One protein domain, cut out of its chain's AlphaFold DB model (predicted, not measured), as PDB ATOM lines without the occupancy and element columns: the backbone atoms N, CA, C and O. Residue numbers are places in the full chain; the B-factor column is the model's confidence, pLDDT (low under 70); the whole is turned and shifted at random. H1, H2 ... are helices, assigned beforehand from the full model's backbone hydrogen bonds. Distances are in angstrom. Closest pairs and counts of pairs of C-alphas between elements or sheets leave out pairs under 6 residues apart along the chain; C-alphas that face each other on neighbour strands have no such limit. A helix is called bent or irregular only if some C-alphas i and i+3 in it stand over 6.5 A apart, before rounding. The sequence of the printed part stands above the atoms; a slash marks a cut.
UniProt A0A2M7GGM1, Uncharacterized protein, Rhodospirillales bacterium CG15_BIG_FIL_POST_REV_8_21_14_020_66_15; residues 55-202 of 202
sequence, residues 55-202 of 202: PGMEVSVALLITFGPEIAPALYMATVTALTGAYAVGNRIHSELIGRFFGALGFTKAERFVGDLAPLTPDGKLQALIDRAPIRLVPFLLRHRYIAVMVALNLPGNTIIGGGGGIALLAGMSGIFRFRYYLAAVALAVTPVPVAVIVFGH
ATOM      1  N   PRO A  55      10.479 -26.414  -1.783       83.44
ATOM      2  CA  PRO A  55      10.226 -27.063  -3.074       83.44
ATOM      3  C   PRO A  55      10.771 -26.206  -4.224       83.44
ATOM      4  O   PRO A  55      10.070 -25.429  -4.868       83.44
ATOM      5  N   GLY A  56      12.085 -26.271  -4.410       82.12
ATOM      6  CA  GLY A  56      12.810 -25.353  -5.274       82.12
ATOM      7  C   GLY A  56      12.508 -25.487  -6.760       82.12
ATOM      8  O   GLY A  56      12.317 -24.477  -7.432       82.12
ATOM      9  N   MET A  57      12.438 -26.722  -7.271       81.94
ATOM     10  CA  MET A  57      12.114 -26.954  -8.682       81.94
ATOM     11  C   MET A  57      10.687 -26.519  -9.000       81.94
ATOM     12  O   MET A  57      10.452 -25.909 -10.038       81.94
ATOM     13  N   GLU A  58       9.745 -26.801  -8.107       86.12
ATOM     14  CA  GLU A  58       8.343 -26.433  -8.261       86.12
ATOM     15  C   GLU A  58       8.187 -24.908  -8.304       86.12
ATOM     16  O   GLU A  58       7.472 -24.389  -9.162       86.12
ATOM     17  N   VAL A  59       8.917 -24.180  -7.448       86.12
ATOM     18  CA  VAL A  59       8.966 -22.709  -7.477       86.12
ATOM     19  C   VAL A  59       9.580 -22.205  -8.785       86.12
ATOM     20  O   VAL A  59       9.016 -21.309  -9.409       86.12
ATOM     21  N   SER A  60      10.697 -22.778  -9.241       86.81
ATOM     22  CA  SER A  60      11.322 -22.385 -10.511       86.81
ATOM     23  C   SER A  60      10.391 -22.582 -11.706       86.81
ATOM     24  O   SER A  60      10.284 -21.704 -12.558       86.81
ATOM     25  N   VAL A  61       9.696 -23.719 -11.766       87.75
ATOM     26  CA  VAL A  61       8.725 -24.014 -12.826       87.75
ATOM     27  C   VAL A  61       7.547 -23.042 -12.760       87.75
ATOM     28  O   VAL A  61       7.159 -22.500 -13.790       87.75
ATOM     29  N   ALA A  62       7.019 -22.756 -11.566       87.81
ATOM     30  CA  ALA A  62       5.944 -21.781 -11.398       87.81
ATOM     31  C   ALA A  62       6.350 -20.376 -11.876       87.81
ATOM     32  O   ALA A  62       5.572 -19.708 -12.557       87.81
ATOM     33  N   LEU A  63       7.578 -19.939 -11.576       87.00
ATOM     34  CA  LEU A  63       8.113 -18.665 -12.062       87.00
ATOM     35  C   LEU A  63       8.237 -18.638 -13.589       87.00
ATOM     36  O   LEU A  63       7.824 -17.658 -14.199       87.00
ATOM     37  N   LEU A  64       8.742 -19.706 -14.214       87.56
ATOM     38  CA  LEU A  64       8.840 -19.804 -15.678       87.56
ATOM     39  C   LEU A  64       7.469 -19.795 -16.361       87.56
ATOM     40  O   LEU A  64       7.323 -19.206 -17.425       87.56
ATOM     41  N   ILE A  65       6.456 -20.407 -15.744       86.94
ATOM     42  CA  ILE A  65       5.074 -20.359 -16.241       86.94
ATOM     43  C   ILE A  65       4.491 -18.943 -16.109       86.94
ATOM     44  O   ILE A  65       3.736 -18.510 -16.972       86.94
ATOM     45  N   THR A  66       4.834 -18.226 -15.036       84.44
ATOM     46  CA  THR A  66       4.253 -16.909 -14.719       84.44
ATOM     47  C   THR A  66       4.892 -15.778 -15.526       84.44
ATOM     48  O   THR A  66       4.188 -14.908 -16.024       84.44
ATOM     49  N   PHE A  67       6.221 -15.779 -15.642       81.50
ATOM     50  CA  PHE A  67       7.009 -14.702 -16.253       81.50
ATOM     51  C   PHE A  67       7.594 -15.081 -17.622       81.50
ATOM     52  O   PHE A  67       8.283 -14.278 -18.243       81.50
ATOM     53  N   GLY A  68       7.342 -16.305 -18.088       83.38
ATOM     54  CA  GLY A  68       7.762 -16.776 -19.402       83.38
ATOM     55  C   GLY A  68       9.235 -17.203 -19.503       83.38
ATOM     56  O   GLY A  68       9.978 -17.237 -18.513       83.38
ATOM     57  N   PRO A  69       9.685 -17.554 -20.723       84.06
ATOM     58  CA  PRO A  69      11.035 -18.063 -20.987       84.06
ATOM     59  C   PRO A  69      12.137 -17.009 -20.804       84.06
ATOM     60  O   PRO A  69      13.301 -17.358 -20.609       84.06
ATOM     61  N   GLU A  70      11.791 -15.723 -20.835       83.50
ATOM     62  CA  GLU A  70      12.733 -14.600 -20.789       83.50
ATOM     63  C   GLU A  70      13.546 -14.560 -19.491       83.50
ATOM     64  O   GLU A  70      14.732 -14.218 -19.495       83.50
ATOM     65  N   ILE A  71      12.943 -14.980 -18.373       83.69
ATOM     66  CA  ILE A  71      13.619 -15.032 -17.072       83.69
ATOM     67  C   ILE A  71      14.492 -16.285 -16.893       83.69
ATOM     68  O   ILE A  71      15.236 -16.374 -15.914       83.69
ATOM     69  N   ALA A  72      14.436 -17.258 -17.813       86.38
ATOM     70  CA  ALA A  72      15.081 -18.561 -17.649       86.38
ATOM     71  C   ALA A  72      16.606 -18.492 -17.422       86.38
ATOM     72  O   ALA A  72      17.088 -19.185 -16.518       86.38
ATOM     73  N   PRO A  73      17.385 -17.646 -18.130       86.44
ATOM     74  CA  PRO A  73      18.818 -17.508 -17.864       86.44
ATOM     75  C   PRO A  73      19.118 -16.935 -16.471       86.44
ATOM     76  O   PRO A  73      20.019 -17.415 -15.779       86.44
ATOM     77  N   ALA A  74      18.350 -15.934 -16.031       85.75
ATOM     78  CA  ALA A  74      18.511 -15.329 -14.708       85.75
ATOM     79  C   ALA A  74      18.163 -16.332 -13.600       85.75
ATOM     80  O   ALA A  74      18.912 -16.486 -12.633       85.75
ATOM     81  N   LEU A  75      17.070 -17.074 -13.782       89.88
ATOM     82  CA  LEU A  75      16.625 -18.107 -12.855       89.88
ATOM     83  C   LEU A  75      17.630 -19.261 -12.758       89.88
ATOM     84  O   LEU A  75      17.935 -19.720 -11.657       89.88
ATOM     85  N   TYR A  76      18.208 -19.688 -13.886       90.81
ATOM     86  CA  TYR A  76      19.290 -20.672 -13.921       90.81
ATOM     87  C   TYR A  76      20.480 -20.219 -13.067       90.81
ATOM     88  O   TYR A  76      20.917 -20.947 -12.172       90.81
ATOM     89  N   MET A  77      20.963 -18.992 -13.286       90.12
ATOM     90  CA  MET A  77      22.093 -18.443 -12.532       90.12
ATOM     91  C   MET A  77      21.779 -18.344 -11.038       90.12
ATOM     92  O   MET A  77      22.595 -18.760 -10.211       90.12
ATOM     93  N   ALA A  78      20.587 -17.863 -10.683       90.81
ATOM     94  CA  ALA A  78      20.139 -17.793  -9.296       90.81
ATOM     95  C   ALA A  78      20.093 -19.182  -8.639       90.81
ATOM     96  O   ALA A  78      20.607 -19.349  -7.535       90.81
ATOM     97  N   THR A  79      19.567 -20.195  -9.334       93.88
ATOM     98  CA  THR A  79      19.477 -21.574  -8.825       93.88
ATOM     99  C   THR A  79      20.863 -22.167  -8.580       93.88
ATOM    100  O   THR A  79      21.149 -22.666  -7.492       93.88
ATOM    101  N   VAL A  80      21.759 -22.085  -9.571       94.81
ATOM    102  CA  VAL A  80      23.126 -22.615  -9.450       94.81
ATOM    103  C   VAL A  80      23.866 -21.922  -8.309       94.81
ATOM    104  O   VAL A  80      24.553 -22.583  -7.525       94.81
ATOM    105  N   THR A  81      23.694 -20.606  -8.169       94.00
ATOM    106  CA  THR A  81      24.361 -19.831  -7.119       94.00
ATOM    107  C   THR A  81      23.781 -20.149  -5.740       94.00
ATOM    108  O   THR A  81      24.551 -20.342  -4.801       94.00
ATOM    109  N   ALA A  82      22.458 -20.286  -5.613       94.88
ATOM    110  CA  ALA A  82      21.788 -20.687  -4.376       94.88
ATOM    111  C   ALA A  82      22.270 -22.059  -3.889       94.88
ATOM    112  O   ALA A  82      22.714 -22.195  -2.748       94.88
ATOM    113  N   LEU A  83      22.250 -23.066  -4.768       95.50
ATOM    114  CA  LEU A  83      22.665 -24.432  -4.442       95.50
ATOM    115  C   LEU A  83      24.164 -24.508  -4.126       95.50
ATOM    116  O   LEU A  83      24.574 -25.145  -3.158       95.50
ATOM    117  N   THR A  84      24.997 -23.798  -4.888       95.94
ATOM    118  CA  THR A  84      26.436 -23.704  -4.599       95.94
ATOM    119  C   THR A  84      26.695 -22.997  -3.268       95.94
ATOM    120  O   THR A  84      27.578 -23.408  -2.515       95.94
ATOM    121  N   GLY A  85      25.910 -21.968  -2.945       94.88
ATOM    122  CA  GLY A  85      25.937 -21.276  -1.660       94.88
ATOM    123  C   GLY A  85      25.577 -22.206  -0.503       94.88
ATOM    124  O   GLY A  85      26.359 -22.327   0.438       94.88
ATOM    125  N   ALA A  86      24.458 -22.927  -0.605       94.50
ATOM    126  CA  ALA A  86      24.030 -23.918   0.382       94.50
ATOM    127  C   ALA A  86      25.097 -25.005   0.600       94.50
ATOM    128  O   ALA A  86      25.463 -25.298   1.739       94.50
ATOM    129  N   TYR A  87      25.688 -25.524  -0.479       94.81
ATOM    130  CA  TYR A  87      26.833 -26.431  -0.400       94.81
ATOM    131  C   TYR A  87      28.022 -25.809   0.331       94.81
ATOM    132  O   TYR A  87      28.628 -26.437   1.197       94.81
ATOM    133  N   ALA A  88      28.382 -24.572  -0.007       92.69
ATOM    134  CA  ALA A  88      29.537 -23.903   0.570       92.69
ATOM    135  C   ALA A  88      29.330 -23.580   2.059       92.69
ATOM    136  O   ALA A  88      30.301 -23.577   2.816       92.69
ATOM    137  N   VAL A  89      28.093 -23.317   2.483       91.62
ATOM    138  CA  VAL A  89      27.716 -23.223   3.899       91.62
ATOM    139  C   VAL A  89      27.879 -24.589   4.558       91.62
ATOM    140  O   VAL A  89      28.619 -24.698   5.530       91.62
ATOM    141  N   GLY A  90      27.299 -25.645   3.981       90.19
ATOM    142  CA  GLY A  90      27.384 -27.008   4.513       90.19
ATOM    143  C   GLY A  90      28.818 -27.512   4.656       90.19
ATOM    144  O   GLY A  90      29.179 -28.079   5.679       90.19
ATOM    145  N   ASN A  91      29.672 -27.228   3.676       89.19
ATOM    146  CA  ASN A  91      31.081 -27.619   3.684       89.19
ATOM    147  C   ASN A  91      31.928 -26.841   4.710       89.19
ATOM    148  O   ASN A  91      33.038 -27.260   5.031       89.19
ATOM    149  N   ARG A  92      31.436 -25.704   5.221       86.75
ATOM    150  CA  ARG A  92      32.071 -24.955   6.321       86.75
ATOM    151  C   ARG A  92      31.575 -25.387   7.698       86.75
ATOM    152  O   ARG A  92      32.206 -25.031   8.692       86.75
ATOM    153  N   ILE A  93      30.477 -26.142   7.774       81.19
ATOM    154  CA  ILE A  93      30.025 -26.761   9.021       81.19
ATOM    155  C   ILE A  93      31.045 -27.852   9.362       81.19
ATOM    156  O   ILE A  93      31.025 -28.951   8.813       81.19
ATOM    157  N   HIS A  94      32.000 -27.493  10.220       64.88
ATOM    158  CA  HIS A  94      33.128 -28.339  10.594       64.88
ATOM    159  C   HIS A  94      32.640 -29.688  11.144       64.88
ATOM    160  O   HIS A  94      31.680 -29.744  11.917       64.88
ATOM    161  N   SER A  95      33.362 -30.765  10.832       65.00
ATOM    162  CA  SER A  95      33.165 -32.096  11.429       65.00
ATOM    163  C   SER A  95      33.194 -32.073  12.963       65.00
ATOM    164  O   SER A  95      32.581 -32.923  13.599       65.00
ATOM    165  N   GLU A  96      33.822 -31.062  13.564       67.25
ATOM    166  CA  GLU A  96      33.813 -30.824  15.009       67.25
ATOM    167  C   GLU A  96      32.422 -30.481  15.557       67.25
ATOM    168  O   GLU A  96      32.061 -30.958  16.628       67.25
ATOM    169  N   LEU A  97      31.607 -29.700  14.835       72.19
ATOM    170  CA  LEU A  97      30.243 -29.367  15.271       72.19
ATOM    171  C   LEU A  97      29.351 -30.607  15.252       72.19
ATOM    172  O   LEU A  97      28.586 -30.838  16.185       72.19
ATOM    173  N   ILE A  98      29.502 -31.430  14.214       77.69
ATOM    174  CA  ILE A  98      28.771 -32.690  14.067       77.69
ATOM    175  C   ILE A  98      29.217 -33.687  15.150       77.69
ATOM    176  O   ILE A  98      28.378 -34.301  15.804       77.69
ATOM    177  N   GLY A  99      30.527 -33.805  15.392       75.25
ATOM    178  CA  GLY A  99      31.086 -34.653  16.447       75.25
ATOM    179  C   GLY A  99      30.612 -34.236  17.840       75.25
ATOM    180  O   GLY A  99      30.090 -35.066  18.581       75.25
ATOM    181  N   ARG A 100      30.684 -32.937  18.164       77.00
ATOM    182  CA  ARG A 100      30.197 -32.385  19.438       77.00
ATOM    183  C   ARG A 100      28.694 -32.562  19.619       77.00
ATOM    184  O   ARG A 100      28.262 -32.835  20.733       77.00
ATOM    185  N   PHE A 101      27.903 -32.429  18.556       81.31
ATOM    186  CA  PHE A 101      26.464 -32.687  18.604       81.31
ATOM    187  C   PHE A 101      26.167 -34.155  18.937       81.31
ATOM    188  O   PHE A 101      25.368 -34.433  19.829       81.31
ATOM    189  N   PHE A 102      26.859 -35.102  18.293       82.38
ATOM    190  CA  PHE A 102      26.725 -36.520  18.631       82.38
ATOM    191  C   PHE A 102      27.212 -36.839  20.046       82.38
ATOM    192  O   PHE A 102      26.544 -37.602  20.743       82.38
ATOM    193  N   GLY A 103      28.316 -36.233  20.491       79.69
ATOM    194  CA  GLY A 103      28.818 -36.366  21.859       79.69
ATOM    195  C   GLY A 103      27.826 -35.832  22.897       79.69
ATOM    196  O   GLY A 103      27.532 -36.513  23.876       79.69
ATOM    197  N   ALA A 104      27.220 -34.668  22.639       85.25
ATOM    198  CA  ALA A 104      26.187 -34.080  23.494       85.25
ATOM    199  C   ALA A 104      24.917 -34.946  23.584       85.25
ATOM    200  O   ALA A 104      24.277 -34.991  24.630       85.25
ATOM    201  N   LEU A 105      24.575 -35.670  22.514       86.12
ATOM    202  CA  LEU A 105      23.477 -36.643  22.494       86.12
ATOM    203  C   LEU A 105      23.860 -38.021  23.072       86.12
ATOM    204  O   LEU A 105      23.025 -38.921  23.107       86.12
ATOM    205  N   GLY A 106      25.111 -38.215  23.505       83.69
ATOM    206  CA  GLY A 106      25.606 -39.480  24.057       83.69
ATOM    207  C   GLY A 106      25.970 -40.544  23.012       83.69
ATOM    208  O   GLY A 106      26.307 -41.677  23.368       83.69
ATOM    209  N   PHE A 107      25.963 -40.212  21.717       84.12
ATOM    210  CA  PHE A 107      26.311 -41.125  20.623       84.12
ATOM    211  C   PHE A 107      27.826 -41.209  20.394       84.12
ATOM    212  O   PHE A 107      28.343 -40.890  19.322       84.12
ATOM    213  N   THR A 108      28.545 -41.733  21.385       83.62
ATOM    214  CA  THR A 108      30.014 -41.882  21.367       83.62
ATOM    215  C   THR A 108      30.562 -42.660  20.162       83.62
ATOM    216  O   THR A 108      31.663 -42.377  19.693       83.62
ATOM    217  N   LYS A 109      29.809 -43.623  19.605       82.62
ATOM    218  CA  LYS A 109      30.197 -44.316  18.358       82.62
ATOM    219  C   LYS A 109      30.167 -43.389  17.137       82.62
ATOM    220  O   LYS A 109      31.071 -43.459  16.311       82.62
ATOM    221  N   ALA A 110      29.143 -42.543  17.024       80.06
ATOM    222  CA  ALA A 110      28.994 -41.607  15.911       80.06
ATOM    223  C   ALA A 110      30.011 -40.461  16.008       80.06
ATOM    224  O   ALA A 110      30.614 -40.095  15.005       80.06
ATOM    225  N   GLU A 111      30.272 -39.965  17.219       83.25
ATOM    226  CA  GLU A 111      31.326 -38.981  17.484       83.25
ATOM    227  C   GLU A 111      32.705 -39.489  17.036       83.25
ATOM    228  O   GLU A 111      33.375 -38.821  16.247       83.25
ATOM    229  N   ARG A 112      33.103 -40.702  17.455       82.75
ATOM    230  CA  ARG A 112      34.371 -41.316  17.018       82.75
ATOM    231  C   ARG A 112      34.417 -41.518  15.508       82.75
ATOM    232  O   ARG A 112      35.421 -41.204  14.887       82.75
ATOM    233  N   PHE A 113      33.321 -41.982  14.908       81.94
ATOM    234  CA  PHE A 113      33.236 -42.168  13.461       81.94
ATOM    235  C   PHE A 113      33.461 -40.860  12.690       81.94
ATOM    236  O   PHE A 113      34.198 -40.840  11.708       81.94
ATOM    237  N   VAL A 114      32.857 -39.756  13.138       83.56
ATOM    238  CA  VAL A 114      33.066 -38.430  12.536       83.56
ATOM    239  C   VAL A 114      34.500 -37.946  12.763       83.56
ATOM    240  O   VAL A 114      35.097 -37.386  11.844       83.56
ATOM    241  N   GLY A 115      35.070 -38.210  13.944       81.50
ATOM    242  CA  GLY A 115      36.471 -37.927  14.265       81.50
ATOM    243  C   GLY A 115      37.458 -38.657  13.349       81.50
ATOM    244  O   GLY A 115      38.367 -38.023  12.823       81.50
ATOM    245  N   ASP A 116      37.234 -39.945  13.075       84.00
ATOM    246  CA  ASP A 116      38.061 -40.749  12.160       84.00
ATOM    247  C   ASP A 116      38.038 -40.201  10.724       84.00
ATOM    248  O   ASP A 116      39.031 -40.267  10.002       84.00
ATOM    249  N   LEU A 117      36.885 -39.678  10.291       82.81
ATOM    250  CA  LEU A 117      36.710 -39.127   8.949       82.81
ATOM    251  C   LEU A 117      37.254 -37.702   8.818       82.81
ATOM    252  O   LEU A 117      37.658 -37.320   7.722       82.81
ATOM    253  N   ALA A 118      37.258 -36.910   9.892       81.88
ATOM    254  CA  ALA A 118      37.652 -35.501   9.883       81.88
ATOM    255  C   ALA A 118      39.012 -35.211   9.207       81.88
ATOM    256  O   ALA A 118      39.036 -34.318   8.355       81.88
ATOM    257  N   PRO A 119      40.110 -35.948   9.492       85.19
ATOM    258  CA  PRO A 119      41.416 -35.684   8.884       85.19
ATOM    259  C   PRO A 119      41.537 -36.182   7.435       85.19
ATOM    260  O   PRO A 119      42.521 -35.878   6.762       85.19
ATOM    261  N   LEU A 120      40.577 -36.969   6.938       84.94
ATOM    262  CA  LEU A 120      40.669 -37.571   5.612       84.94
ATOM    263  C   LEU A 120      40.349 -36.562   4.503       84.94
ATOM    264  O   LEU A 120      39.484 -35.691   4.627       84.94
ATOM    265  N   THR A 121      40.999 -36.742   3.354       87.69
ATOM    266  CA  THR A 121      40.633 -36.041   2.115       87.69
ATOM    267  C   THR A 121      39.236 -36.475   1.641       87.69
ATOM    268  O   THR A 121      38.777 -37.553   2.024       87.69
ATOM    269  N   PRO A 122      38.545 -35.710   0.770       85.06
ATOM    270  CA  PRO A 122      37.218 -36.089   0.268       85.06
ATOM    271  C   PRO A 122      37.141 -37.501  -0.332       85.06
ATOM    272  O   PRO A 122      36.141 -38.201  -0.166       85.06
ATOM    273  N   ASP A 123      38.206 -37.943  -1.004       87.19
ATOM    274  CA  ASP A 123      38.273 -39.289  -1.582       87.19
ATOM    275  C   ASP A 123      38.592 -40.350  -0.515       87.19
ATOM    276  O   ASP A 123      38.023 -41.439  -0.552       87.19
ATOM    277  N   GLY A 124      39.400 -40.014   0.500       86.38
ATOM    278  CA  GLY A 124      39.601 -40.865   1.676       86.38
ATOM    279  C   GLY A 124      38.318 -41.061   2.492       86.38
ATOM    280  O   GLY A 124      37.996 -42.187   2.868       86.38
ATOM    281  N   LYS A 125      37.532 -39.992   2.697       88.06
ATOM    282  CA  LYS A 125      36.208 -40.054   3.342       88.06
ATOM    283  C   LYS A 125      35.251 -40.948   2.560       88.06
ATOM    284  O   LYS A 125      34.559 -41.773   3.150       88.06
ATOM    285  N   LEU A 126      35.226 -40.802   1.232       88.25
ATOM    286  CA  LEU A 126      34.411 -41.638   0.354       88.25
ATOM    287  C   LEU A 126      34.765 -43.123   0.503       88.25
ATOM    288  O   LEU A 126      33.862 -43.941   0.664       88.25
ATOM    289  N   GLN A 127      36.054 -43.467   0.460       87.69
ATOM    290  CA  GLN A 127      36.491 -44.858   0.560       87.69
ATOM    291  C   GLN A 127      36.123 -45.462   1.921       87.69
ATOM    292  O   GLN A 127      35.510 -46.524   1.972       87.69
ATOM    293  N   ALA A 128      36.374 -44.729   3.010       86.06
ATOM    294  CA  ALA A 128      36.000 -45.155   4.356       86.06
ATOM    295  C   ALA A 128      34.482 -45.383   4.516       86.06
ATOM    296  O   ALA A 128      34.064 -46.290   5.240       86.06
ATOM    297  N   LEU A 129      33.646 -44.588   3.834       86.00
ATOM    298  CA  LEU A 129      32.192 -44.784   3.800       86.00
ATOM    299  C   LEU A 129      31.786 -46.012   2.978       86.00
ATOM    300  O   LEU A 129      30.890 -46.740   3.394       86.00
ATOM    301  N   ILE A 130      32.435 -46.255   1.834       87.00
ATOM    302  CA  ILE A 130      32.185 -47.433   0.990       87.00
ATOM    303  C   ILE A 130      32.531 -48.720   1.746       87.00
ATOM    304  O   ILE A 130      31.734 -49.655   1.735       87.00
ATOM    305  N   ASP A 131      33.674 -48.751   2.433       87.12
ATOM    306  CA  ASP A 131      34.168 -49.940   3.139       87.12
ATOM    307  C   ASP A 131      33.285 -50.325   4.337       87.12
ATOM    308  O   ASP A 131      33.207 -51.492   4.718       87.12
ATOM    309  N   ARG A 132      32.590 -49.346   4.929       83.75
ATOM    310  CA  ARG A 132      31.709 -49.529   6.094       83.75
ATOM    311  C   ARG A 132      30.220 -49.617   5.720       83.75
ATOM    312  O   ARG A 132      29.381 -49.734   6.613       83.75
ATOM    313  N   ALA A 133      29.865 -49.551   4.434       83.62
ATOM    314  CA  ALA A 133      28.473 -49.518   3.988       83.62
ATOM    315  C   ALA A 133      27.813 -50.918   4.023       83.62
ATOM    316  O   ALA A 133      28.265 -51.826   3.325       83.62
ATOM    317  N   PRO A 134      26.696 -51.102   4.754       76.81
ATOM    318  CA  PRO A 134      26.074 -52.419   4.931       76.81
ATOM    319  C   PRO A 134      25.215 -52.880   3.739       76.81
ATOM    320  O   PRO A 134      24.916 -54.066   3.621       76.81
ATOM    321  N   ILE A 135      24.790 -51.965   2.858       78.88
ATOM    322  CA  ILE A 135      23.808 -52.235   1.792       78.88
ATOM    323  C   ILE A 135      24.435 -51.961   0.427       78.88
ATOM    324  O   ILE A 135      24.943 -50.870   0.208       78.88
ATOM    325  N   ARG A 136      24.321 -52.898  -0.526       77.19
ATOM    326  CA  ARG A 136      24.938 -52.818  -1.873       77.19
ATOM    327  C   ARG A 136      24.604 -51.553  -2.679       77.19
ATOM    328  O   ARG A 136      25.416 -51.133  -3.499       77.19
ATOM    329  N   LEU A 137      23.445 -50.933  -2.443       77.81
ATOM    330  CA  LEU A 137      23.046 -49.688  -3.111       77.81
ATOM    331  C   LEU A 137      23.866 -48.476  -2.635       77.81
ATOM    332  O   LEU A 137      24.151 -47.576  -3.420       77.81
ATOM    333  N   VAL A 138      24.288 -48.463  -1.369       81.19
ATOM    334  CA  VAL A 138      25.018 -47.335  -0.773       81.19
ATOM    335  C   VAL A 138      26.395 -47.145  -1.434       81.19
ATOM    336  O   VAL A 138      26.658 -46.038  -1.900       81.19
ATOM    337  N   PRO A 139      27.242 -48.184  -1.615       81.94
ATOM    338  CA  PRO A 139      28.467 -48.083  -2.406       81.94
ATOM    339  C   PRO A 139      28.244 -47.599  -3.838       81.94
ATOM    340  O   PRO A 139      29.063 -46.844  -4.359       81.94
ATOM    341  N   PHE A 140      27.150 -48.013  -4.486       87.19
ATOM    342  CA  PHE A 140      26.840 -47.588  -5.850       87.19
ATOM    343  C   PHE A 140      26.541 -46.083  -5.922       87.19
ATOM    344  O   PHE A 140      27.133 -45.387  -6.751       87.19
ATOM    345  N   LEU A 141      25.687 -45.579  -5.023       85.38
ATOM    346  CA  LEU A 141      25.363 -44.152  -4.921       85.38
ATOM    347  C   LEU A 141      26.588 -43.316  -4.541       85.38
ATOM    348  O   LEU A 141      26.798 -42.246  -5.104       85.38
ATOM    349  N   LEU A 142      27.429 -43.819  -3.635       83.88
ATOM    350  CA  LEU A 142      28.666 -43.162  -3.217       83.88
ATOM    351  C   LEU A 142      29.683 -43.059  -4.367       83.88
ATOM    352  O   LEU A 142      30.274 -42.000  -4.577       83.88
ATOM    353  N   ARG A 143      29.858 -44.120  -5.165       87.81
ATOM    354  CA  ARG A 143      30.738 -44.098  -6.350       87.81
ATOM    355  C   ARG A 143      30.242 -43.132  -7.425       87.81
ATOM    356  O   ARG A 143      31.047 -42.449  -8.049       87.81
ATOM    357  N   HIS A 144      28.925 -43.024  -7.590       92.50
ATOM    358  CA  HIS A 144      28.288 -42.108  -8.537       92.50
ATOM    359  C   HIS A 144      27.750 -40.845  -7.853       92.50
ATOM    360  O   HIS A 144      26.770 -40.271  -8.318       92.50
ATOM    361  N   ARG A 145      28.398 -40.382  -6.772       93.44
ATOM    362  CA  ARG A 145      27.911 -39.293  -5.901       93.44
ATOM    363  C   ARG A 145      27.430 -38.046  -6.647       93.44
ATOM    364  O   ARG A 145      26.428 -37.455  -6.264       93.44
ATOM    365  N   TYR A 146      28.118 -37.651  -7.718       95.12
ATOM    366  CA  TYR A 146      27.736 -36.487  -8.523       95.12
ATOM    367  C   TYR A 146      26.426 -36.726  -9.274       95.12
ATOM    368  O   TYR A 146      25.522 -35.904  -9.192       95.12
ATOM    369  N   ILE A 147      26.291 -37.887  -9.918       94.00
ATOM    370  CA  ILE A 147      25.060 -38.298 -10.600       94.00
ATOM    371  C   ILE A 147      23.928 -38.458  -9.583       94.00
ATOM    372  O   ILE A 147      22.821 -37.998  -9.827       94.00
ATOM    373  N   ALA A 148      24.208 -39.042  -8.416       92.69
ATOM    374  CA  ALA A 148      23.225 -39.194  -7.349       92.69
ATOM    375  C   ALA A 148      22.653 -37.838  -6.906       92.69
ATOM    376  O   ALA A 148      21.441 -37.717  -6.761       92.69
ATOM    377  N   VAL A 149      23.493 -36.804  -6.762       93.69
ATOM    378  CA  VAL A 149      23.028 -35.435  -6.477       93.69
ATOM    379  C   VAL A 149      22.216 -34.873  -7.639       93.69
ATOM    380  O   VAL A 149      21.141 -34.334  -7.403       93.69
ATOM    381  N   MET A 150      22.679 -35.015  -8.885       94.44
ATOM    382  CA  MET A 150      21.933 -34.527 -10.054       94.44
ATOM    383  C   MET A 150      20.528 -35.137 -10.131       94.44
ATOM    384  O   MET A 150      19.556 -34.423 -10.370       94.44
ATOM    385  N   VAL A 151      20.421 -36.444  -9.884       92.19
ATOM    386  CA  VAL A 151      19.151 -37.174  -9.850       92.19
ATOM    387  C   VAL A 151      18.305 -36.731  -8.658       92.19
ATOM    388  O   VAL A 151      17.123 -36.461  -8.832       92.19
ATOM    389  N   ALA A 152      18.894 -36.585  -7.467       91.62
ATOM    390  CA  ALA A 152      18.191 -36.116  -6.271       91.62
ATOM    391  C   ALA A 152      17.591 -34.713  -6.454       91.62
ATOM    392  O   ALA A 152      16.457 -34.475  -6.045       91.62
ATOM    393  N   LEU A 153      18.319 -33.803  -7.106       91.25
ATOM    394  CA  LEU A 153      17.837 -32.455  -7.410       91.25
ATOM    395  C   LEU A 153      16.673 -32.458  -8.406       91.25
ATOM    396  O   LEU A 153      15.799 -31.609  -8.294       91.25
ATOM    397  N   ASN A 154      16.636 -33.419  -9.333       89.88
ATOM    398  CA  ASN A 154      15.605 -33.521 -10.372       89.88
ATOM    399  C   ASN A 154      14.452 -34.483 -10.027       89.88
ATOM    400  O   ASN A 154      13.514 -34.628 -10.808       89.88
ATOM    401  N   LEU A 155      14.494 -35.152  -8.873       88.12
ATOM    402  CA  LEU A 155      13.408 -36.018  -8.417       88.12
ATOM    403  C   LEU A 155      12.208 -35.167  -7.959       88.12
ATOM    404  O   LEU A 155      12.390 -34.264  -7.135       88.12
ATOM    405  N   PRO A 156      10.980 -35.456  -8.428       81.62
ATOM    406  CA  PRO A 156       9.786 -34.808  -7.898       81.62
ATOM    407  C   PRO A 156       9.617 -35.152  -6.414       81.62
ATOM    408  O   PRO A 156       9.861 -36.287  -5.996       81.62
ATOM    409  N   GLY A 157       9.213 -34.172  -5.603       80.69
ATOM    410  CA  GLY A 157       9.065 -34.373  -4.160       80.69
ATOM    411  C   GLY A 157      10.393 -34.486  -3.404       80.69
ATOM    412  O   GLY A 157      10.419 -34.971  -2.269       80.69
ATOM    413  N   ASN A 158      11.500 -34.001  -3.983       86.19
ATOM    414  CA  ASN A 158      12.793 -33.914  -3.295       86.19
ATOM    415  C   ASN A 158      12.726 -33.103  -1.983       86.19
ATOM    416  O   ASN A 158      13.592 -33.260  -1.123       86.19
ATOM    417  N   THR A 159      11.668 -32.313  -1.772       83.12
ATOM    418  CA  THR A 159      11.332 -31.631  -0.516       83.12
ATOM    419  C   THR A 159      11.321 -32.574   0.685       83.12
ATOM    420  O   THR A 159      11.793 -32.185   1.748       83.12
ATOM    421  N   ILE A 160      10.880 -33.829   0.512       80.94
ATOM    422  CA  ILE A 160      10.867 -34.849   1.580       80.94
ATOM    423  C   ILE A 160      12.292 -35.148   2.073       80.94
ATOM    424  O   ILE A 160      12.514 -35.367   3.260       80.94
ATOM    425  N   ILE A 161      13.265 -35.126   1.161       79.44
ATOM    426  CA  ILE A 161      14.684 -35.373   1.448       79.44
ATOM    427  C   ILE A 161      15.367 -34.098   1.979       79.44
ATOM    428  O   ILE A 161      16.418 -34.172   2.614       79.44
ATOM    429  N   GLY A 162      14.769 -32.926   1.750       83.25
ATOM    430  CA  GLY A 162      15.329 -31.628   2.125       83.25
ATOM    431  C   GLY A 162      15.275 -30.568   1.028       83.25
ATOM    432  O   GLY A 162      15.819 -29.484   1.217       83.25
ATOM    433  N   GLY A 163      14.643 -30.832  -0.115       89.56
ATOM    434  CA  GLY A 163      14.604 -29.898  -1.242       89.56
ATOM    435  C   GLY A 163      15.972 -29.732  -1.910       89.56
ATOM    436  O   GLY A 163      16.959 -30.351  -1.505       89.56
ATOM    437  N   GLY A 164      16.066 -28.854  -2.911       91.19
ATOM    438  CA  GLY A 164      17.346 -28.583  -3.575       91.19
ATOM    439  C   GLY A 164      18.403 -28.024  -2.614       91.19
ATOM    440  O   GLY A 164      19.521 -28.543  -2.551       91.19
ATOM    441  N   GLY A 165      18.031 -27.023  -1.808       92.31
ATOM    442  CA  GLY A 165      18.911 -26.404  -0.815       92.31
ATOM    443  C   GLY A 165      19.391 -27.377   0.264       92.31
ATOM    444  O   GLY A 165      20.578 -27.403   0.581       92.31
ATOM    445  N   GLY A 166      18.515 -28.246   0.780       92.75
ATOM    446  CA  GLY A 166      18.893 -29.247   1.782       92.75
ATOM    447  C   GLY A 166      19.783 -30.350   1.215       92.75
ATOM    448  O   GLY A 166      20.772 -30.707   1.850       92.75
ATOM    449  N   ILE A 167      19.511 -30.833  -0.003       94.06
ATOM    450  CA  ILE A 167      20.404 -31.773  -0.700       94.06
ATOM    451  C   ILE A 167      21.794 -31.150  -0.873       94.06
ATOM    452  O   ILE A 167      22.804 -31.797  -0.593       94.06
ATOM    453  N   ALA A 168      21.859 -29.887  -1.300       95.12
ATOM    454  CA  ALA A 168      23.111 -29.160  -1.461       95.12
ATOM    455  C   ALA A 168      23.864 -28.974  -0.137       95.12
ATOM    456  O   ALA A 168      25.066 -29.240  -0.063       95.12
ATOM    457  N   LEU A 169      23.150 -28.583   0.919       93.81
ATOM    458  CA  LEU A 169      23.691 -28.426   2.265       93.81
ATOM    459  C   LEU A 169      24.270 -29.746   2.792       93.81
ATOM    460  O   LEU A 169      25.419 -29.776   3.232       93.81
ATOM    461  N   LEU A 170      23.518 -30.846   2.687       92.00
ATOM    462  CA  LEU A 170      23.953 -32.182   3.103       92.00
ATOM    463  C   LEU A 170      25.152 -32.672   2.283       92.00
ATOM    464  O   LEU A 170      26.094 -33.239   2.841       92.00
ATOM    465  N   ALA A 171      25.161 -32.412   0.973       93.12
ATOM    466  CA  ALA A 171      26.313 -32.697   0.124       93.12
ATOM    467  C   ALA A 171      27.556 -31.925   0.600       93.12
ATOM    468  O   ALA A 171      28.635 -32.510   0.686       93.12
ATOM    469  N   GLY A 172      27.411 -30.657   0.991       92.25
ATOM    470  CA  GLY A 172      28.484 -29.877   1.607       92.25
ATOM    471  C   GLY A 172      28.969 -30.482   2.923       92.25
ATOM    472  O   GLY A 172      30.154 -30.770   3.070       92.25
ATOM    473  N   MET A 173      28.046 -30.746   3.851       89.56
ATOM    474  CA  MET A 173      28.349 -31.293   5.182       89.56
ATOM    475  C   MET A 173      29.038 -32.658   5.129       89.56
ATOM    476  O   MET A 173      29.861 -32.977   5.985       89.56
ATOM    477  N   SER A 174      28.728 -33.471   4.117       89.19
ATOM    478  CA  SER A 174      29.351 -34.786   3.950       89.19
ATOM    479  C   SER A 174      30.866 -34.708   3.717       89.19
ATOM    480  O   SER A 174      31.593 -35.652   4.023       89.19
ATOM    481  N   GLY A 175      31.357 -33.603   3.142       88.94
ATOM    482  CA  GLY A 175      32.770 -33.404   2.826       88.94
ATOM    483  C   GLY A 175      33.358 -34.402   1.819       88.94
ATOM    484  O   GLY A 175      34.575 -34.423   1.645       88.94
ATOM    485  N   ILE A 176      32.537 -35.232   1.160       91.19
ATOM    486  CA  ILE A 176      33.005 -36.187   0.139       91.19
ATOM    487  C   ILE A 176      33.084 -35.551  -1.248       91.19
ATOM    488  O   ILE A 176      33.711 -36.100  -2.145       91.19
ATOM    489  N   PHE A 177      32.466 -34.394  -1.464       92.44
ATOM    490  CA  PHE A 177      32.470 -33.733  -2.762       92.44
ATOM    491  C   PHE A 177      33.636 -32.748  -2.871       92.44
ATOM    492  O   PHE A 177      33.990 -32.036  -1.936       92.44
ATOM    493  N   ARG A 178      34.239 -32.678  -4.058       92.69
ATOM    494  CA  ARG A 178      35.157 -31.589  -4.421       92.69
ATOM    495  C   ARG A 178      34.354 -30.451  -5.052       92.69
ATOM    496  O   ARG A 178      33.630 -30.698  -6.018       92.69
ATOM    497  N   PHE A 179      34.559 -29.222  -4.574       92.25
ATOM    498  CA  PHE A 179      33.790 -28.030  -4.963       92.25
ATOM    499  C   PHE A 179      33.637 -27.856  -6.484       92.25
ATOM    500  O   PHE A 179      32.522 -27.745  -6.976       92.25
ATOM    501  N   ARG A 180      34.738 -27.922  -7.248       94.56
ATOM    502  CA  ARG A 180      34.716 -27.742  -8.716       94.56
ATOM    503  C   ARG A 180      33.803 -28.728  -9.452       94.56
ATOM    504  O   ARG A 180      33.122 -28.356 -10.398       94.56
ATOM    505  N   TYR A 181      33.782 -29.985  -9.008       95.19
ATOM    506  CA  TYR A 181      32.965 -31.027  -9.631       95.19
ATOM    507  C   TYR A 181      31.522 -30.962  -9.142       95.19
ATOM    508  O   TYR A 181      30.612 -31.275  -9.898       95.19
ATOM    509  N   TYR A 182      31.312 -30.527  -7.898       96.00
ATOM    510  CA  TYR A 182      29.978 -30.248  -7.385       96.00
ATOM    511  C   TYR A 182      29.316 -29.106  -8.167       96.00
ATOM    512  O   TYR A 182      28.204 -29.276  -8.650       96.00
ATOM    513  N   LEU A 183      30.028 -27.992  -8.375       96.38
ATOM    514  CA  LEU A 183      29.545 -26.867  -9.180       96.38
ATOM    515  C   LEU A 183      29.176 -27.307 -10.603       96.38
ATOM    516  O   LEU A 183      28.094 -26.981 -11.076       96.38
ATOM    517  N   ALA A 184      30.038 -28.089 -11.262       96.38
ATOM    518  CA  ALA A 184      29.749 -28.623 -12.593       96.38
ATOM    519  C   ALA A 184      28.520 -29.552 -12.601       96.38
ATOM    520  O   ALA A 184      27.689 -29.462 -13.500       96.38
ATOM    521  N   ALA A 185      28.382 -30.416 -11.589       96.56
ATOM    522  CA  ALA A 185      27.235 -31.308 -11.460       96.56
ATOM    523  C   ALA A 185      25.929 -30.532 -11.243       96.56
ATOM    524  O   ALA A 185      24.931 -30.849 -11.875       96.56
ATOM    525  N   VAL A 186      25.932 -29.500 -10.396       95.75
ATOM    526  CA  VAL A 186      24.759 -28.643 -10.170       95.75
ATOM    527  C   VAL A 186      24.413 -27.843 -11.418       95.75
ATOM    528  O   VAL A 186      23.254 -27.832 -11.812       95.75
ATOM    529  N   ALA A 187      25.400 -27.228 -12.075       95.50
ATOM    530  CA  ALA A 187      25.190 -26.527 -13.337       95.50
ATOM    531  C   ALA A 187      24.489 -27.443 -14.352       95.50
ATOM    532  O   ALA A 187      23.443 -27.089 -14.881       95.50
ATOM    533  N   LEU A 188      24.989 -28.670 -14.526       95.88
ATOM    534  CA  LEU A 188      24.382 -29.658 -15.417       95.88
ATOM    535  C   LEU A 188      23.023 -30.184 -14.926       95.88
ATOM    536  O   LEU A 188      22.176 -30.529 -15.737       95.88
ATOM    537  N   ALA A 189      22.792 -30.270 -13.615       93.94
ATOM    538  CA  ALA A 189      21.511 -30.708 -13.064       93.94
ATOM    539  C   ALA A 189      20.396 -29.687 -13.288       93.94
ATOM    540  O   ALA A 189      19.241 -30.083 -13.399       93.94
ATOM    541  N   VAL A 190      20.726 -28.393 -13.311       93.50
ATOM    542  CA  VAL A 190      19.746 -27.309 -13.444       93.50
ATOM    543  C   VAL A 190      19.410 -27.034 -14.914       93.50
ATOM    544  O   VAL A 190      18.323 -26.539 -15.185       93.50
ATOM    545  N   THR A 191      20.274 -27.382 -15.879       91.94
ATOM    546  CA  THR A 191      20.047 -27.098 -17.314       91.94
ATOM    547  C   THR A 191      18.754 -27.649 -17.929       91.94
ATOM    548  O   THR A 191      18.220 -26.945 -18.789       91.94
ATOM    549  N   PRO A 192      18.212 -28.835 -17.572       90.62
ATOM    550  CA  PRO A 192      17.112 -29.428 -18.335       90.62
ATOM    551  C   PRO A 192      15.857 -28.552 -18.390       90.62
ATOM    552  O   PRO A 192      15.267 -28.409 -19.457       90.62
ATOM    553  N   VAL A 193      15.473 -27.930 -17.268       87.88
ATOM    554  CA  VAL A 193      14.237 -27.134 -17.177       87.88
ATOM    555  C   VAL A 193      14.337 -25.818 -17.967       87.88
ATOM    556  O   VAL A 193      13.500 -25.609 -18.845       87.88
ATOM    557  N   PRO A 194      15.351 -24.950 -17.762       86.44
ATOM    558  CA  PRO A 194      15.525 -23.740 -18.563       86.44
ATOM    559  C   PRO A 194      15.684 -24.027 -20.056       86.44
ATOM    560  O   PRO A 194      15.092 -23.328 -20.870       86.44
ATOM    561  N   VAL A 195      16.441 -25.066 -20.431       88.31
ATOM    562  CA  VAL A 195      16.622 -25.433 -21.844       88.31
ATOM    563  C   VAL A 195      15.303 -25.885 -22.459       88.31
ATOM    564  O   VAL A 195      14.973 -25.437 -23.552       88.31
ATOM    565  N   ALA A 196      14.524 -26.718 -21.764       87.88
ATOM    566  CA  ALA A 196      13.212 -27.130 -22.251       87.88
ATOM    567  C   ALA A 196      12.290 -25.922 -22.465       87.88
ATOM    568  O   ALA A 196      11.659 -25.814 -23.509       87.88
ATOM    569  N   VAL A 197      12.255 -24.978 -21.524       85.88
ATOM    570  CA  VAL A 197      11.416 -23.780 -21.649       85.88
ATOM    571  C   VAL A 197      11.886 -22.859 -22.781       85.88
ATOM    572  O   VAL A 197      11.053 -22.345 -23.514       85.88
ATOM    573  N   ILE A 198      13.191 -22.694 -22.998       82.94
ATOM    574  CA  ILE A 198      13.714 -21.875 -24.108       82.94
ATOM    575  C   ILE A 198      13.445 -22.530 -25.474       82.94
ATOM    576  O   ILE A 198      13.163 -21.833 -26.444       82.94
ATOM    577  N   VAL A 199      13.552 -23.859 -25.565       86.44
ATOM    578  CA  VAL A 199      13.396 -24.602 -26.829       86.44
ATOM    579  C   VAL A 199      11.929 -24.844 -27.187       86.44
ATOM    580  O   VAL A 199      11.604 -24.868 -28.368       86.44
ATOM    581  N   PHE A 200      11.054 -25.055 -26.201       84.69
ATOM    582  CA  PHE A 200       9.649 -25.413 -26.428       84.69
ATOM    583  C   PHE A 200       8.653 -24.305 -26.064       84.69
ATOM    584  O   PHE A 200       7.492 -24.406 -26.446       84.69
ATOM    585  N   GLY A 201       9.068 -23.279 -25.318       68.88
ATOM    586  CA  GLY A 201       8.213 -22.182 -24.847       68.88
ATOM    587  C   GLY A 201       8.020 -21.068 -25.873       68.88
ATOM    588  O   GLY A 201       8.190 -19.901 -25.524       68.88
ATOM    589  N   HIS A 202       7.728 -21.441 -27.121       56.66
ATOM    590  CA  HIS A 202       7.251 -20.527 -28.162       56.66
ATOM    591  C   HIS A 202       5.791 -20.137 -27.928       56.66
ATOM    592  O   HIS A 202       5.013 -21.021 -27.495       56.66
TER     593      HIS A 202
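AT A GLANCE: This is residues 55 to 202 of the 202 residues of an uncharacterized protein of Rhodospirillales bacterium CG15_BIG_FIL_POST_REV_8_21_14_020_66_15 (UniProt A0A2M7GGM1). A long body of helices has a four-helix bundle of H2, H7, H8 and H9 in its middle, with H1 and H10 beside the first part of H2 at one end and the hairpin of H3 and H4 at the other, from where H5 and H6 lead back to the bundle. The bundle is up and down, each helix running against the one before it in the chain, and helix packing is mostly aligned. The printed part has 148 residues with ten named helices, H1 to H10 in order, and no named strand: the class is all helix. It is only just compact, close to loose, with a radius of gyration of the C-alphas of 17.4 A, and elongated, spanning 57 by 30 by 26 A.

HOW THE PARTS SIT: H1, residues 56 to 67, and H2, residues 69 to 90, form a helical hairpin; they only just touch, with 3 pairs of C-alphas within 8 A, the closest being Leu 64 and Ala 72 at 6.7 A. H2 is the hub, touching four helices; it has a kink of 26 degrees near residue 76 and is irregular, C-alphas 70 and 73 being 7.4 A apart. H3, residues 95 to 104, and H4, residues 108 to 117, form a hairpin at a shallow tilt of 8 degrees, with closest C-alphas Gly 99 and Glu 111 at 4.5 A. H5, residues 122 to 131, is close to H4 but not clearly touching, and forms a hairpin with H6, residues 137 to 143, closest C-alphas Ile 130 and Pro 139 at 5.1 A. H7, residues 145 to 154, and H8, residues 163 to 174, form a hairpin, closest C-alphas Leu 153 and Gly 164 at 5.5 A. H8 touches residues 82 to 90 of H2 alone, closest C-alphas Gly 172 and Gly 90 at 4.2 A. H9, residues 179 to 190, touches H7, closest C-alphas Ala 189 and Met 150 at 4.9 A. H10, residues 192 to 200, touches residues 69 to 76 of H2 alone, closest C-alphas Pro 194 and Ala 72 at 5.3 A. Every O i to N i+4 pair is within hydrogen-bond range in each helix but H2, with 16 of 18.

IN THESE COORDINATES: H1 begins at C-alpha 56, (12.810, -25.353, -5.274). H2 is 31.6 A long; H1, H8 and H9 are each 16.4 A. H10 ends at C-alpha 200, (9.649, -25.413, -26.428).

THE WHOLE: The farthest C-alphas, Thr 108 and His 202, are 58.5 A apart. The printed part has no cut and no long link. Residues 94 to 96 and 201 to 202 have pLDDT under 70.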